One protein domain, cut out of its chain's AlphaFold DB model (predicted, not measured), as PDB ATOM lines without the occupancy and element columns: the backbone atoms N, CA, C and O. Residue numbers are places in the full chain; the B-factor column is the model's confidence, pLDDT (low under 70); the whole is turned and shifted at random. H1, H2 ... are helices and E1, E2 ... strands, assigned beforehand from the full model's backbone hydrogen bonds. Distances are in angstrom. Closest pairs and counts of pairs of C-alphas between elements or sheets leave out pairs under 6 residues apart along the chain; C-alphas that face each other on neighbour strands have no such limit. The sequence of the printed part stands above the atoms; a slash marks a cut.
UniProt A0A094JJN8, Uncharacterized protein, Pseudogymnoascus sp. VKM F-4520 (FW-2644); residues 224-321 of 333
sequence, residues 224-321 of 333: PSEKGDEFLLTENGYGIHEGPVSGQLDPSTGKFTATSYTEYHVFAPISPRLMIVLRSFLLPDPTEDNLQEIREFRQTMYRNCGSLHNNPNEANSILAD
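This is residues 224 to 321 of the 333 residues of an uncharacterized protein of Pseudogymnoascus sp. VKM F-4520 (FW-2644) (UniProt A0A094JJN8). Two strand hairpins, E1 with E2 and E3 with E4, and one helix, H1, spread as three arms of a loose, flat frame; residues 250 to 255 stick out. The printed part has 98 residues, under half in named elements, in the order E1 E2 E3 E4 H1, mixed helices and strands, in two antiparallel two-stranded sheets. The C-alphas' radius of gyration is 16.5 A; they span 48 by 42 by 18 A.

After residues 224 to 244, find the hairpin of E1, residues 245 to 249, and E2, residues 256 to 261; N 246 and O 260 are 2.8 A apart. Next comes the hairpin of E3, residues 265 to 271, and E4, residues 274 to 280; N 268 and O 276 are 2.9 A apart. H1, residues 292 to 306, is apart from E1, E2 and E3; its O i to N i+4 pairs are all within hydrogen-bond range.

Find C-alpha 245 at (10.581, -20.653, -39.824), where E1 begins. E3 runs 18.1 A, E4 19.4 A, and H1 21.0 A to C-alpha 306 at (19.391, -19.254, -45.142).

The farthest C-alphas, of Ser 252 and Asn 290, are 50.7 A apart. The printed part has no cut; the link E4 to H1 is long; no printed residue is under 70 in pLDDT.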
ATOM      1  N   PRO A 224      -5.086  -5.482 -54.270       92.88
ATOM      2  CA  PRO A 224      -5.471  -6.630 -55.080       92.88
ATOM      3  C   PRO A 224      -5.563  -6.228 -56.559       92.88
ATOM      4  O   PRO A 224      -5.982  -5.104 -56.869       92.88
ATOM      5  N   SER A 225      -5.158  -7.129 -57.458       89.88
ATOM      6  CA  SER A 225      -5.269  -6.931 -58.910       89.88
ATOM      7  C   SER A 225      -6.726  -6.973 -59.363       89.88
ATOM      8  O   SER A 225      -7.151  -6.158 -60.184       89.88
ATOM      9  N   GLU A 226      -7.507  -7.885 -58.785       93.81
ATOM     10  CA  GLU A 226      -8.918  -8.051 -59.096       93.81
ATOM     11  C   GLU A 226      -9.785  -7.038 -58.354       93.81
ATOM     12  O   GLU A 226      -9.597  -6.731 -57.176       93.81
ATOM     13  N   LYS A 227     -10.793  -6.499 -59.048       86.94
ATOM     14  CA  LYS A 227     -11.647  -5.450 -58.474       86.94
ATOM     15  C   LYS A 227     -12.549  -5.939 -57.344       86.94
ATOM     16  O   LYS A 227     -12.985  -5.091 -56.569       86.94
ATOM     17  N   GLY A 228     -12.865  -7.230 -57.302       90.94
ATOM     18  CA  GLY A 228     -13.727  -7.834 -56.283       90.94
ATOM     19  C   GLY A 228     -12.975  -8.372 -55.070       90.94
ATOM     20  O   GLY A 228     -13.621  -8.718 -54.086       90.94
ATOM     21  N   ASP A 229     -11.646  -8.429 -55.133       94.75
ATOM     22  CA  ASP A 229     -10.841  -9.031 -54.079       94.75
ATOM     23  C   ASP A 229     -10.582  -8.040 -52.947       94.75
ATOM     24  O   ASP A 229     -10.373  -6.839 -53.158       94.75
ATOM     25  N   GLU A 230     -10.559  -8.576 -51.731       94.62
ATOM     26  CA  GLU A 230     -10.285  -7.830 -50.513       94.62
ATOM     27  C   GLU A 230      -9.281  -8.579 -49.636       94.62
ATOM     28  O   GLU A 230      -9.281  -9.807 -49.540       94.62
ATOM     29  N   PHE A 231      -8.428  -7.826 -48.949       94.19
ATOM     30  CA  PHE A 231      -7.578  -8.355 -47.898       94.19
ATOM     31  C   PHE A 231      -8.414  -8.718 -46.672       94.19
ATOM     32  O   PHE A 231      -9.223  -7.923 -46.190       94.19
ATOM     33  N   LEU A 232      -8.148  -9.895 -46.109       91.38
ATOM     34  CA  LEU A 232      -8.697 -10.309 -44.826       91.38
ATOM     35  C   LEU A 232      -7.776  -9.863 -43.691       91.38
ATOM     36  O   LEU A 232      -6.568 -10.100 -43.709       91.38
ATOM     37  N   LEU A 233      -8.364  -9.255 -42.665       90.69
ATOM     38  CA  LEU A 233      -7.670  -8.936 -41.427       90.69
ATOM     39  C   LEU A 233      -7.873 -10.074 -40.421       90.69
ATOM     40  O   LEU A 233      -8.997 -10.346 -40.001       90.69
ATOM     41  N   THR A 234      -6.786 -10.727 -40.019       87.06
ATOM     42  CA  THR A 234      -6.816 -11.806 -39.019       87.06
ATOM     43  C   THR A 234      -6.497 -11.282 -37.615       87.06
ATOM     44  O   THR A 234      -6.021 -10.157 -37.448       87.06
ATOM     45  N   GLU A 235      -6.708 -12.106 -36.584       81.38
ATOM     46  CA  GLU A 235      -6.314 -11.774 -35.202       81.38
ATOM     47  C   GLU A 235      -4.805 -11.527 -35.055       81.38
ATOM     48  O   GLU A 235      -4.385 -10.682 -34.265       81.38
ATOM     49  N   ASN A 236      -3.996 -12.189 -35.883       78.75
ATOM     50  CA  ASN A 236      -2.550 -11.998 -35.944       78.75
ATOM     51  C   ASN A 236      -2.143 -10.879 -36.914       78.75
ATOM     52  O   ASN A 236      -0.970 -10.805 -37.245       78.75
ATOM     53  N   GLY A 237      -3.073 -10.037 -37.388       73.06
ATOM     54  CA  GLY A 237      -2.972  -9.223 -38.609       73.06
ATOM     55  C   GLY A 237      -1.596  -8.641 -38.964       73.06
ATOM     56  O   GLY A 237      -1.160  -8.812 -40.093       73.06
ATOM     57  N   TYR A 238      -0.895  -8.013 -38.013       82.94
ATOM     58  CA  TYR A 238       0.414  -7.361 -38.231       82.94
ATOM     59  C   TYR A 238       1.634  -8.248 -37.907       82.94
ATOM     60  O   TYR A 238       2.773  -7.798 -37.976       82.94
ATOM     61  N   GLY A 239       1.407  -9.501 -37.520       81.94
ATOM     62  CA  GLY A 239       2.417 -10.545 -37.335       81.94
ATOM     63  C   GLY A 239       2.461 -11.574 -38.465       81.94
ATOM     64  O   GLY A 239       3.239 -12.525 -38.380       81.94
ATOM     65  N   ILE A 240       1.647 -11.402 -39.513       89.12
ATOM     66  CA  ILE A 240       1.734 -12.228 -40.720       89.12
ATOM     67  C   ILE A 240       2.969 -11.801 -41.509       89.12
ATOM     68  O   ILE A 240       3.125 -10.633 -41.873       89.12
ATOM     69  N   HIS A 241       3.821 -12.774 -41.796       93.12
ATOM     70  CA  HIS A 241       5.020 -12.603 -42.597       93.12
ATOM     71  C   HIS A 241       5.136 -13.746 -43.604       93.12
ATOM     72  O   HIS A 241       4.539 -14.809 -43.430       93.12
ATOM     73  N   GLU A 242       5.910 -13.504 -44.652       94.94
ATOM     74  CA  GLU A 242       6.418 -14.527 -45.553       94.94
ATOM     75  C   GLU A 242       7.922 -14.677 -45.322       94.94
ATOM     76  O   GLU A 242       8.651 -13.690 -45.175       94.94
ATOM     77  N   GLY A 243       8.353 -15.932 -45.250       94.38
ATOM     78  CA  GLY A 243       9.720 -16.349 -44.989       94.38
ATOM     79  C   GLY A 243       9.771 -17.639 -44.162       94.38
ATOM     80  O   GLY A 243       8.754 -18.064 -43.605       94.38
ATOM     81  N   PRO A 244      10.927 -18.314 -44.128       94.38
ATOM     82  CA  PRO A 244      11.063 -19.601 -43.467       94.38
ATOM     83  C   PRO A 244      11.074 -19.461 -41.940       94.38
ATOM     84  O   PRO A 244      11.695 -18.561 -41.371       94.38
ATOM     85  N   VAL A 245      10.454 -20.434 -41.269       92.56
ATOM     86  CA  VAL A 245      10.581 -20.653 -39.824       92.56
ATOM     87  C   VAL A 245      11.034 -22.090 -39.611       92.56
ATOM     88  O   VAL A 245      10.299 -23.034 -39.889       92.56
ATOM     89  N   SER A 246      12.266 -22.253 -39.137       93.56
ATOM     90  CA  SER A 246      12.804 -23.552 -38.733       93.56
ATOM     91  C   SER A 246      12.540 -23.778 -37.258       93.56
ATOM     92  O   SER A 246      12.458 -22.825 -36.483       93.56
ATOM     93  N   GLY A 247      12.439 -25.036 -36.858       90.19
ATOM     94  CA  GLY A 247      12.249 -25.377 -35.461       90.19
ATOM     95  C   GLY A 247      12.396 -26.858 -35.185       90.19
ATOM     96  O   GLY A 247      12.706 -27.651 -36.074       90.19
ATOM     97  N   GLN A 248      12.171 -27.218 -33.932       89.75
ATOM     98  CA  GLN A 248      12.155 -28.591 -33.457       89.75
ATOM     99  C   GLN A 248      10.746 -28.943 -32.998       89.75
ATOM    100  O   GLN A 248      10.100 -28.163 -32.300       89.75
ATOM    101  N   LEU A 249      10.274 -30.118 -33.405       91.94
ATOM    102  CA  LEU A 249       9.036 -30.698 -32.908       91.94
ATOM    103  C   LEU A 249       9.392 -31.684 -31.800       91.94
ATOM    104  O   LEU A 249      10.104 -32.655 -32.051       91.94
ATOM    105  N   ASP A 250       8.897 -31.445 -30.594       88.50
ATOM    106  CA  ASP A 250       8.990 -32.425 -29.519       88.50
ATOM    107  C   ASP A 250       8.063 -33.612 -29.851       88.50
ATOM    108  O   ASP A 250       6.843 -33.432 -29.902       88.50
ATOM    109  N   PRO A 251       8.595 -34.827 -30.079       90.62
ATOM    110  CA  PRO A 251       7.783 -35.977 -30.468       90.62
ATOM    111  C   PRO A 251       6.846 -36.460 -29.353       90.62
ATOM    112  O   PRO A 251       5.873 -37.154 -29.639       90.62
ATOM    113  N   SER A 252       7.128 -36.120 -28.093       91.62
ATOM    114  CA  SER A 252       6.328 -36.541 -26.940       91.62
ATOM    115  C   SER A 252       5.135 -35.618 -26.685       91.62
ATOM    116  O   SER A 252       4.053 -36.092 -26.341       91.62
ATOM    117  N   THR A 253       5.312 -34.310 -26.887       90.50
ATOM    118  CA  THR A 253       4.270 -33.301 -26.631       90.50
ATOM    119  C   THR A 253       3.615 -32.764 -27.901       90.50
ATOM    120  O   THR A 253       2.556 -32.143 -27.830       90.50
ATOM    121  N   GLY A 254       4.236 -32.964 -29.065       88.75
ATOM    122  CA  GLY A 254       3.844 -32.329 -30.323       88.75
ATOM    123  C   GLY A 254       4.095 -30.816 -30.351       88.75
ATOM    124  O   GLY A 254       3.621 -30.139 -31.264       88.75
ATOM    125  N   LYS A 255       4.806 -30.254 -29.362       86.56
ATOM    126  CA  LYS A 255       5.102 -28.817 -29.299       86.56
ATOM    127  C   LYS A 255       6.201 -28.466 -30.302       86.56
ATOM    128  O   LYS A 255       7.272 -29.068 -30.290       86.56
ATOM    129  N   PHE A 256       5.942 -27.471 -31.146       86.62
ATOM    130  CA  PHE A 256       6.941 -26.892 -32.041       86.62
ATOM    131  C   PHE A 256       7.643 -25.707 -31.367       86.62
ATOM    132  O   PHE A 256       6.978 -24.793 -30.873       86.62
ATOM    133  N   THR A 257       8.972 -25.707 -31.392       86.88
ATOM    134  CA  THR A 257       9.824 -24.618 -30.903       86.88
ATOM    135  C   THR A 257      10.624 -24.066 -32.070       86.88
ATOM    136  O   THR A 257      11.398 -24.801 -32.680       86.88
ATOM    137  N   ALA A 258      10.441 -22.786 -32.394       87.94
ATOM    138  CA  ALA A 258      11.213 -22.142 -33.452       87.94
ATOM    139  C   ALA A 258      12.693 -22.029 -33.044       87.94
ATOM    140  O   ALA A 258      12.998 -21.698 -31.905       87.94
ATOM    141  N   THR A 259      13.604 -22.312 -33.972       87.81
ATOM    142  CA  THR A 259      15.064 -22.214 -33.783       87.81
ATOM    143  C   THR A 259      15.701 -21.204 -34.726       87.81
ATOM    144  O   THR A 259      16.781 -20.689 -34.455       87.81
ATOM    145  N   SER A 260      15.065 -20.918 -35.862       90.62
ATOM    146  CA  SER A 260      15.511 -19.880 -36.789       90.62
ATOM    147  C   SER A 260      14.332 -19.278 -37.520       90.62
ATOM    148  O   SER A 260      13.358 -19.961 -37.843       90.62
ATOM    149  N   TYR A 261      14.432 -17.985 -37.779       90.88
ATOM    150  CA  TYR A 261      13.328 -17.160 -38.222       90.88
ATOM    151  C   TYR A 261      13.852 -16.099 -39.184       90.88
ATOM    152  O   TYR A 261      14.738 -15.329 -38.813       90.88
ATOM    153  N   THR A 262      13.302 -16.053 -40.396       93.38
ATOM    154  CA  THR A 262      13.647 -15.035 -41.393       93.38
ATOM    155  C   THR A 262      12.375 -14.434 -41.971       93.38
ATOM    156  O   THR A 262      11.479 -15.155 -42.401       93.38
ATOM    157  N   GLU A 263      12.313 -13.104 -42.019       94.50
ATOM    158  CA  GLU A 263      11.207 -12.367 -42.627       94.50
ATOM    159  C   GLU A 263      11.650 -11.747 -43.941       94.50
ATOM    160  O   GLU A 263      12.451 -10.809 -43.970       94.50
ATOM    161  N   TYR A 264      11.093 -12.244 -45.035       95.56
ATOM    162  CA  TYR A 264      11.288 -11.655 -46.349       95.56
ATOM    163  C   TYR A 264      10.228 -10.599 -46.652       95.56
ATOM    164  O   TYR A 264      10.569  -9.537 -47.183       95.56
ATOM    165  N   HIS A 265       8.985 -10.833 -46.227       95.88
ATOM    166  CA  HIS A 265       7.909  -9.846 -46.290       95.88
ATOM    167  C   HIS A 265       7.106  -9.807 -44.992       95.88
ATOM    168  O   HIS A 265       6.833 -10.847 -44.403       95.88
ATOM    169  N   VAL A 266       6.660  -8.621 -44.579       95.44
ATOM    170  CA  VAL A 266       5.691  -8.440 -43.488       95.44
ATOM    171  C   VAL A 266       4.470  -7.714 -44.023       95.44
ATOM    172  O   VAL A 266       4.594  -6.693 -44.705       95.44
ATOM    173  N   PHE A 267       3.289  -8.237 -43.704       94.94
ATOM    174  CA  PHE A 267       2.025  -7.764 -44.253       94.94
ATOM    175  C   PHE A 267       1.236  -6.971 -43.221       94.94
ATOM    176  O   PHE A 267       1.053  -7.393 -42.082       94.94
ATOM    177  N   ALA A 268       0.734  -5.818 -43.644       95.00
ATOM    178  CA  ALA A 268      -0.063  -4.935 -42.811       95.00
ATOM    179  C   ALA A 268      -1.267  -4.398 -43.599       95.00
ATOM    180  O   ALA A 268      -1.209  -3.291 -44.150       95.00
ATOM    181  N   PRO A 269      -2.370  -5.166 -43.685       95.19
ATOM    182  CA  PRO A 269      -3.615  -4.684 -44.273       95.19
ATOM    183  C   PRO A 269      -4.122  -3.457 -43.508       95.19
ATOM    184  O   PRO A 269      -4.358  -3.518 -42.302       95.19
ATOM    185  N   ILE A 270      -4.293  -2.331 -44.204       95.50
ATOM    186  CA  ILE A 270      -4.800  -1.084 -43.608       95.50
ATOM    187  C   ILE A 270      -6.226  -0.759 -44.052       95.50
ATOM    188  O   ILE A 270      -6.885   0.069 -43.431       95.50
ATOM    189  N   SER A 271      -6.716  -1.404 -45.108       95.25
ATOM    190  CA  SER A 271      -8.112  -1.387 -45.550       95.25
ATOM    191  C   SER A 271      -8.389  -2.625 -46.415       95.25
ATOM    192  O   SER A 271      -7.422  -3.276 -46.823       95.25
ATOM    193  N   PRO A 272      -9.652  -2.922 -46.772       95.25
ATOM    194  CA  PRO A 272      -9.979  -4.060 -47.633       95.25
ATOM    195  C   PRO A 272      -9.194  -4.089 -48.949       95.25
ATOM    196  O   PRO A 272      -8.906  -5.154 -49.466       95.25
ATOM    197  N   ARG A 273      -8.780  -2.935 -49.483       95.44
ATOM    198  CA  ARG A 273      -8.112  -2.850 -50.794       95.44
ATOM    199  C   ARG A 273      -6.709  -2.269 -50.758       95.44
ATOM    200  O   ARG A 273      -6.138  -1.984 -51.804       95.44
ATOM    201  N   LEU A 274      -6.162  -2.058 -49.567       95.19
ATOM    202  CA  LEU A 274      -4.852  -1.441 -49.419       95.19
ATOM    203  C   LEU A 274      -4.092  -2.079 -48.268       95.19
ATOM    204  O   LEU A 274      -4.571  -2.116 -47.130       95.19
ATOM    205  N   MET A 275      -2.888  -2.531 -48.575       94.81
ATOM    206  CA  MET A 275      -1.963  -3.150 -47.643       94.81
ATOM    207  C   MET A 275      -0.613  -2.451 -47.724       94.81
ATOM    208  O   MET A 275      -0.156  -2.082 -48.803       94.81
ATOM    209  N   ILE A 276       0.027  -2.292 -46.571       95.25
ATOM    210  CA  ILE A 276       1.446  -1.971 -46.500       95.25
ATOM    211  C   ILE A 276       2.214  -3.293 -46.498       95.25
ATOM    212  O   ILE A 276       1.897  -4.190 -45.715       95.25
ATOM    213  N   VAL A 277       3.225  -3.401 -47.355       95.38
ATOM    214  CA  VAL A 277       4.177  -4.513 -47.366       95.38
ATOM    215  C   VAL A 277       5.543  -3.975 -46.979       95.38
ATOM    216  O   VAL A 277       6.032  -3.019 -47.582       95.38
ATOM    217  N   LEU A 278       6.158  -4.575 -45.966       95.44
ATOM    218  CA  LEU A 278       7.568  -4.359 -45.668       95.44
ATOM    219  C   LEU A 278       8.363  -5.475 -46.335       95.44
ATOM    220  O   LEU A 278       8.149  -6.635 -46.003       95.44
ATOM    221  N   ARG A 279       9.252  -5.137 -47.269       95.19
ATOM    222  CA  ARG A 279      10.103  -6.105 -47.968       95.19
ATOM    223  C   ARG A 279      11.539  -6.004 -47.495       95.19
ATOM    224  O   ARG A 279      12.113  -4.915 -47.490       95.19
ATOM    225  N   SER A 280      12.117  -7.143 -47.140       94.94
ATOM    226  CA  SER A 280      13.494  -7.260 -46.673       94.94
ATOM    227  C   SER A 280      14.516  -6.817 -47.723       94.94
ATOM    228  O   SER A 280      14.384  -7.127 -48.909       94.94
ATOM    229  N   PHE A 281      15.582  -6.143 -47.277       92.62
ATOM    230  CA  PHE A 281      16.729  -5.792 -48.128       92.62
ATOM    231  C   PHE A 281      17.518  -7.019 -48.609       92.62
ATOM    232  O   PHE A 281      18.331  -6.892 -49.524       92.62
ATOM    233  N   LEU A 282      17.305  -8.184 -47.981       93.94
ATOM    234  CA  LEU A 282      17.932  -9.450 -48.361       93.94
ATOM    235  C   LEU A 282      17.471  -9.930 -49.742       93.94
ATOM    236  O   LEU A 282      18.185 -10.691 -50.391       93.94
ATOM    237  N   LEU A 283      16.289  -9.500 -50.188       93.88
ATOM    238  CA  LEU A 283      15.761  -9.860 -51.494       93.88
ATOM    239  C   LEU A 283      16.321  -8.958 -52.602       93.88
ATOM    240  O   LEU A 283      16.592  -7.783 -52.342       93.88
ATOM    241  N   PRO A 284      16.454  -9.471 -53.842       90.94
ATOM    242  CA  PRO A 284      16.994  -8.708 -54.966       90.94
ATOM    243  C   PRO A 284      16.262  -7.384 -55.193       90.94
ATOM    244  O   PRO A 284      15.033  -7.331 -55.111       90.94
ATOM    245  N   ASP A 285      17.007  -6.333 -55.508       89.00
ATOM    246  CA  ASP A 285      16.490  -5.018 -55.878       89.00
ATOM    247  C   ASP A 285      17.207  -4.560 -57.155       89.00
ATOM    248  O   ASP A 285      18.393  -4.231 -57.093       89.00
ATOM    249  N   PRO A 286      16.526  -4.525 -58.317       86.25
ATOM    250  CA  PRO A 286      17.172  -4.217 -59.590       86.25
ATOM    251  C   PRO A 286      17.850  -2.846 -59.647       86.25
ATOM    252  O   PRO A 286      18.761  -2.659 -60.445       86.25
ATOM    253  N   THR A 287      17.414  -1.872 -58.843       85.81
ATOM    254  CA  THR A 287      18.014  -0.535 -58.826       85.81
ATOM    255  C   THR A 287      19.347  -0.560 -58.086       85.81
ATOM    256  O   THR A 287      20.343  -0.052 -58.606       85.81
ATOM    257  N   GLU A 288      19.387  -1.188 -56.912       88.56
ATOM    258  CA  GLU A 288      20.589  -1.279 -56.079       88.56
ATOM    259  C   GLU A 288      21.577  -2.360 -56.553       88.56
ATOM    260  O   GLU A 288      22.788  -2.163 -56.467       88.56
ATOM    261  N   ASP A 289      21.082  -3.474 -57.106       89.88
ATOM    262  CA  ASP A 289      21.886  -4.601 -57.611       89.88
ATOM    263  C   ASP A 289      22.704  -4.268 -58.871       89.88
ATOM    264  O   ASP A 289      23.556  -5.060 -59.290       89.88
ATOM    265  N   ASN A 290      22.485  -3.091 -59.469       90.31
ATOM    266  CA  ASN A 290      23.359  -2.559 -60.516       90.31
ATOM    267  C   ASN A 290      24.777  -2.289 -59.992       90.31
ATOM    268  O   ASN A 290      25.733  -2.307 -60.766       90.31
ATOM    269  N   LEU A 291      24.927  -2.054 -58.683       93.56
ATOM    270  CA  LEU A 291      26.223  -1.941 -58.027       93.56
ATOM    271  C   LEU A 291      26.674  -3.326 -57.560       93.56
ATOM    272  O   LEU A 291      26.075  -3.922 -56.665       93.56
ATOM    273  N   GLN A 292      27.760  -3.824 -58.157       94.50
ATOM    274  CA  GLN A 292      28.269  -5.175 -57.914       94.50
ATOM    275  C   GLN A 292      28.512  -5.461 -56.425       94.50
ATOM    276  O   GLN A 292      28.073  -6.498 -55.937       94.50
ATOM    277  N   GLU A 293      29.125  -4.526 -55.698       95.69
ATOM    278  CA  GLU A 293      29.400  -4.667 -54.261       95.69
ATOM    279  C   GLU A 293      28.118  -4.839 -53.433       95.69
ATOM    280  O   GLU A 293      28.060  -5.687 -52.543       95.69
ATOM    281  N   ILE A 294      27.060  -4.079 -53.748       93.50
ATOM    282  CA  ILE A 294      25.773  -4.177 -53.045       93.50
ATOM    283  C   ILE A 294      25.123  -5.530 -53.325       93.50
ATOM    284  O   ILE A 294      24.642  -6.192 -52.402       93.50
ATOM    285  N   ARG A 295      25.147  -5.963 -54.587       94.75
ATOM    286  CA  ARG A 295      24.602  -7.257 -55.000       94.75
ATOM    287  C   ARG A 295      25.316  -8.421 -54.320       94.75
ATOM    288  O   ARG A 295      24.663  -9.330 -53.814       94.75
ATOM    289  N   GLU A 296      26.646  -8.401 -54.285       96.06
ATOM    290  CA  GLU A 296      27.458  -9.440 -53.639       96.06
ATOM    291  C   GLU A 296      27.247  -9.469 -52.122       96.06
ATOM    292  O   GLU A 296      27.067 -10.545 -51.541       96.06
ATOM    293  N   PHE A 297      27.190  -8.296 -51.482       95.06
ATOM    294  CA  PHE A 297      26.857  -8.181 -50.064       95.06
ATOM    295  C   PHE A 297      25.479  -8.781 -49.767       95.06
ATOM    296  O   PHE A 297      25.352  -9.643 -48.896       95.06
ATOM    297  N   ARG A 298      24.454  -8.392 -50.532       94.69
ATOM    298  CA  ARG A 298      23.087  -8.910 -50.398       94.69
ATOM    299  C   ARG A 298      23.038 -10.423 -50.567       94.69
ATOM    300  O   ARG A 298      22.465 -11.101 -49.721       94.69
ATOM    301  N   GLN A 299      23.663 -10.964 -51.615       94.69
ATOM    302  CA  GLN A 299      23.716 -12.411 -51.853       94.69
ATOM    303  C   GLN A 299      24.411 -13.159 -50.711       94.69
ATOM    304  O   GLN A 299      23.966 -14.239 -50.324       94.69
ATOM    305  N   THR A 300      25.474 -12.582 -50.150       95.69
ATOM    306  CA  THR A 300      26.175 -13.148 -48.991       95.69
ATOM    307  C   THR A 300      25.269 -13.167 -47.764       95.69
ATOM    308  O   THR A 300      25.109 -14.211 -47.137       95.69
ATOM    309  N   MET A 301      24.611 -12.047 -47.459       94.44
ATOM    310  CA  MET A 301      23.679 -11.957 -46.335       94.44
ATOM    311  C   MET A 301      22.487 -12.902 -46.501       94.44
ATOM    312  O   MET A 301      22.131 -13.599 -45.558       94.44
ATOM    313  N   TYR A 302      21.920 -12.995 -47.706       94.12
ATOM    314  CA  TYR A 302      20.827 -13.914 -48.018       94.12
ATOM    315  C   TYR A 302      21.214 -15.375 -47.741       94.12
ATOM    316  O   TYR A 302      20.479 -16.088 -47.059       94.12
ATOM    317  N   ARG A 303      22.400 -15.809 -48.195       93.94
ATOM    318  CA  ARG A 303      22.916 -17.166 -47.936       93.94
ATOM    319  C   ARG A 303      23.204 -17.408 -46.456       93.94
ATOM    320  O   ARG A 303      22.897 -18.488 -45.962       93.94
ATOM    321  N   ASN A 304      23.767 -16.421 -45.761       93.56
ATOM    322  CA  ASN A 304      24.050 -16.519 -44.329       93.56
ATOM    323  C   ASN A 304      22.766 -16.623 -43.499       93.56
ATOM    324  O   ASN A 304      22.735 -17.373 -42.536       93.56
ATOM    325  N   CYS A 305      21.702 -15.906 -43.867       92.25
ATOM    326  CA  CYS A 305      20.401 -16.074 -43.221       92.25
ATOM    327  C   CYS A 305      19.832 -17.471 -43.499       92.25
ATOM    328  O   CYS A 305      19.433 -18.161 -42.566       92.25
ATOM    329  N   GLY A 306      19.864 -17.922 -44.759       93.81
ATOM    330  CA  GLY A 306      19.391 -19.254 -45.142       93.81
ATOM    331  C   GLY A 306      20.131 -20.395 -44.433       93.81
ATOM    332  O   GLY A 306      19.502 -21.374 -44.040       93.81
ATOM    333  N   SER A 307      21.442 -20.265 -44.197       94.50
ATOM    334  CA  SER A 307      22.257 -21.310 -43.557       94.50
ATOM    335  C   SER A 307      21.932 -21.564 -42.084       94.50
ATOM    336  O   SER A 307      22.316 -22.610 -41.564       94.50
ATOM    337  N   LEU A 308      21.210 -20.652 -41.424       92.88
ATOM    338  CA  LEU A 308      20.737 -20.841 -40.050       92.88
ATOM    339  C   LEU A 308      19.545 -21.808 -39.973       92.88
ATOM    340  O   LEU A 308      19.292 -22.402 -38.931       92.88
ATOM    341  N   HIS A 309      18.805 -21.985 -41.069       95.88
ATOM    342  CA  HIS A 309      17.618 -22.832 -41.098       95.88
ATOM    343  C   HIS A 309      17.965 -24.325 -41.204       95.88
ATOM    344  O   HIS A 309      18.972 -24.699 -41.795       95.88
ATOM    345  N   ASN A 310      17.078 -25.193 -40.696       93.81
ATOM    346  CA  ASN A 310      17.249 -26.651 -40.739       93.81
ATOM    347  C   ASN A 310      17.465 -27.176 -42.171       93.81
ATOM    348  O   ASN A 310      18.271 -28.079 -42.374       93.81
ATOM    349  N   ASN A 311      16.770 -26.579 -43.150       92.44
ATOM    350  CA  ASN A 311      16.896 -26.877 -44.578       92.44
ATOM    351  C   ASN A 311      17.334 -25.613 -45.344       92.44
ATOM    352  O   ASN A 311      16.484 -24.923 -45.913       92.44
ATOM    353  N   PRO A 312      18.638 -25.290 -45.409       92.62
ATOM    354  CA  PRO A 312      19.105 -24.045 -46.024       92.62
ATOM    355  C   PRO A 312      18.688 -23.857 -47.487       92.62
ATOM    356  O   PRO A 312      18.411 -22.742 -47.917       92.62
ATOM    357  N   ASN A 313      18.596 -24.949 -48.254       89.62
ATOM    358  CA  ASN A 313      18.208 -24.905 -49.668       89.62
ATOM    359  C   ASN A 313      16.713 -24.610 -49.880       89.62
ATOM    360  O   ASN A 313      16.322 -24.228 -50.979       89.62
ATOM    361  N   GLU A 314      15.887 -24.788 -48.848       90.44
ATOM    362  CA  GLU A 314      14.444 -24.513 -48.870       90.44
ATOM    363  C   GLU A 314      14.098 -23.211 -48.136       90.44
ATOM    364  O   GLU A 314      12.967 -22.737 -48.207       90.44
ATOM    365  N   ALA A 315      15.077 -22.592 -47.469       93.62
ATOM    366  CA  ALA A 315      14.934 -21.344 -46.732       93.62
ATOM    367  C   ALA A 315      14.959 -20.119 -47.665       93.62
ATOM    368  O   ALA A 315      15.753 -19.203 -47.484       93.62
ATOM    369  N   ASN A 316      14.102 -20.125 -48.689       93.19
ATOM    370  CA  ASN A 316      13.983 -19.058 -49.680       93.19
ATOM    371  C   ASN A 316      12.650 -18.317 -49.561       93.19
ATOM    372  O   ASN A 316      11.707 -18.820 -48.952       93.19
ATOM    373  N   SER A 317      12.566 -17.135 -50.175       94.31
ATOM    374  CA  SER A 317      11.282 -16.444 -50.312       94.31
ATOM    375  C   SER A 317      10.446 -17.065 -51.428       94.31
ATOM    376  O   SER A 317      10.927 -17.229 -52.549       94.31
ATOM    377  N   ILE A 318       9.178 -17.352 -51.134       94.81
ATOM    378  CA  ILE A 318       8.178 -17.789 -52.121       94.81
ATOM    379  C   ILE A 318       7.500 -16.612 -52.836       94.81
ATOM    380  O   ILE A 318       6.733 -16.828 -53.766       94.81
ATOM    381  N   LEU A 319       7.766 -15.381 -52.390       94.25
ATOM    382  CA  LEU A 319       7.253 -14.132 -52.966       94.25
ATOM    383  C   LEU A 319       8.397 -13.206 -53.402       94.25
ATOM    384  O   LEU A 319       8.247 -11.984 -53.422       94.25
ATOM    385  N   ALA A 320       9.570 -13.761 -53.721       90.75
ATOM    386  CA  ALA A 320      10.741 -12.972 -54.109       90.75
ATOM    387  C   ALA A 320      10.470 -12.065 -55.328       90.75
ATOM    388  O   ALA A 320      11.053 -10.980 -55.437       90.75
ATOM    389  N   ASP A 321       9.582 -12.528 -56.208       88.50
ATOM    390  CA  ASP A 321       9.119 -11.929 -57.459       88.50
ATOM    391  C   ASP A 321       7.877 -11.038 -57.302       88.50
ATOM    392  O   ASP A 321       7.355 -10.542 -58.304       88.50
TER     393      ASP A 321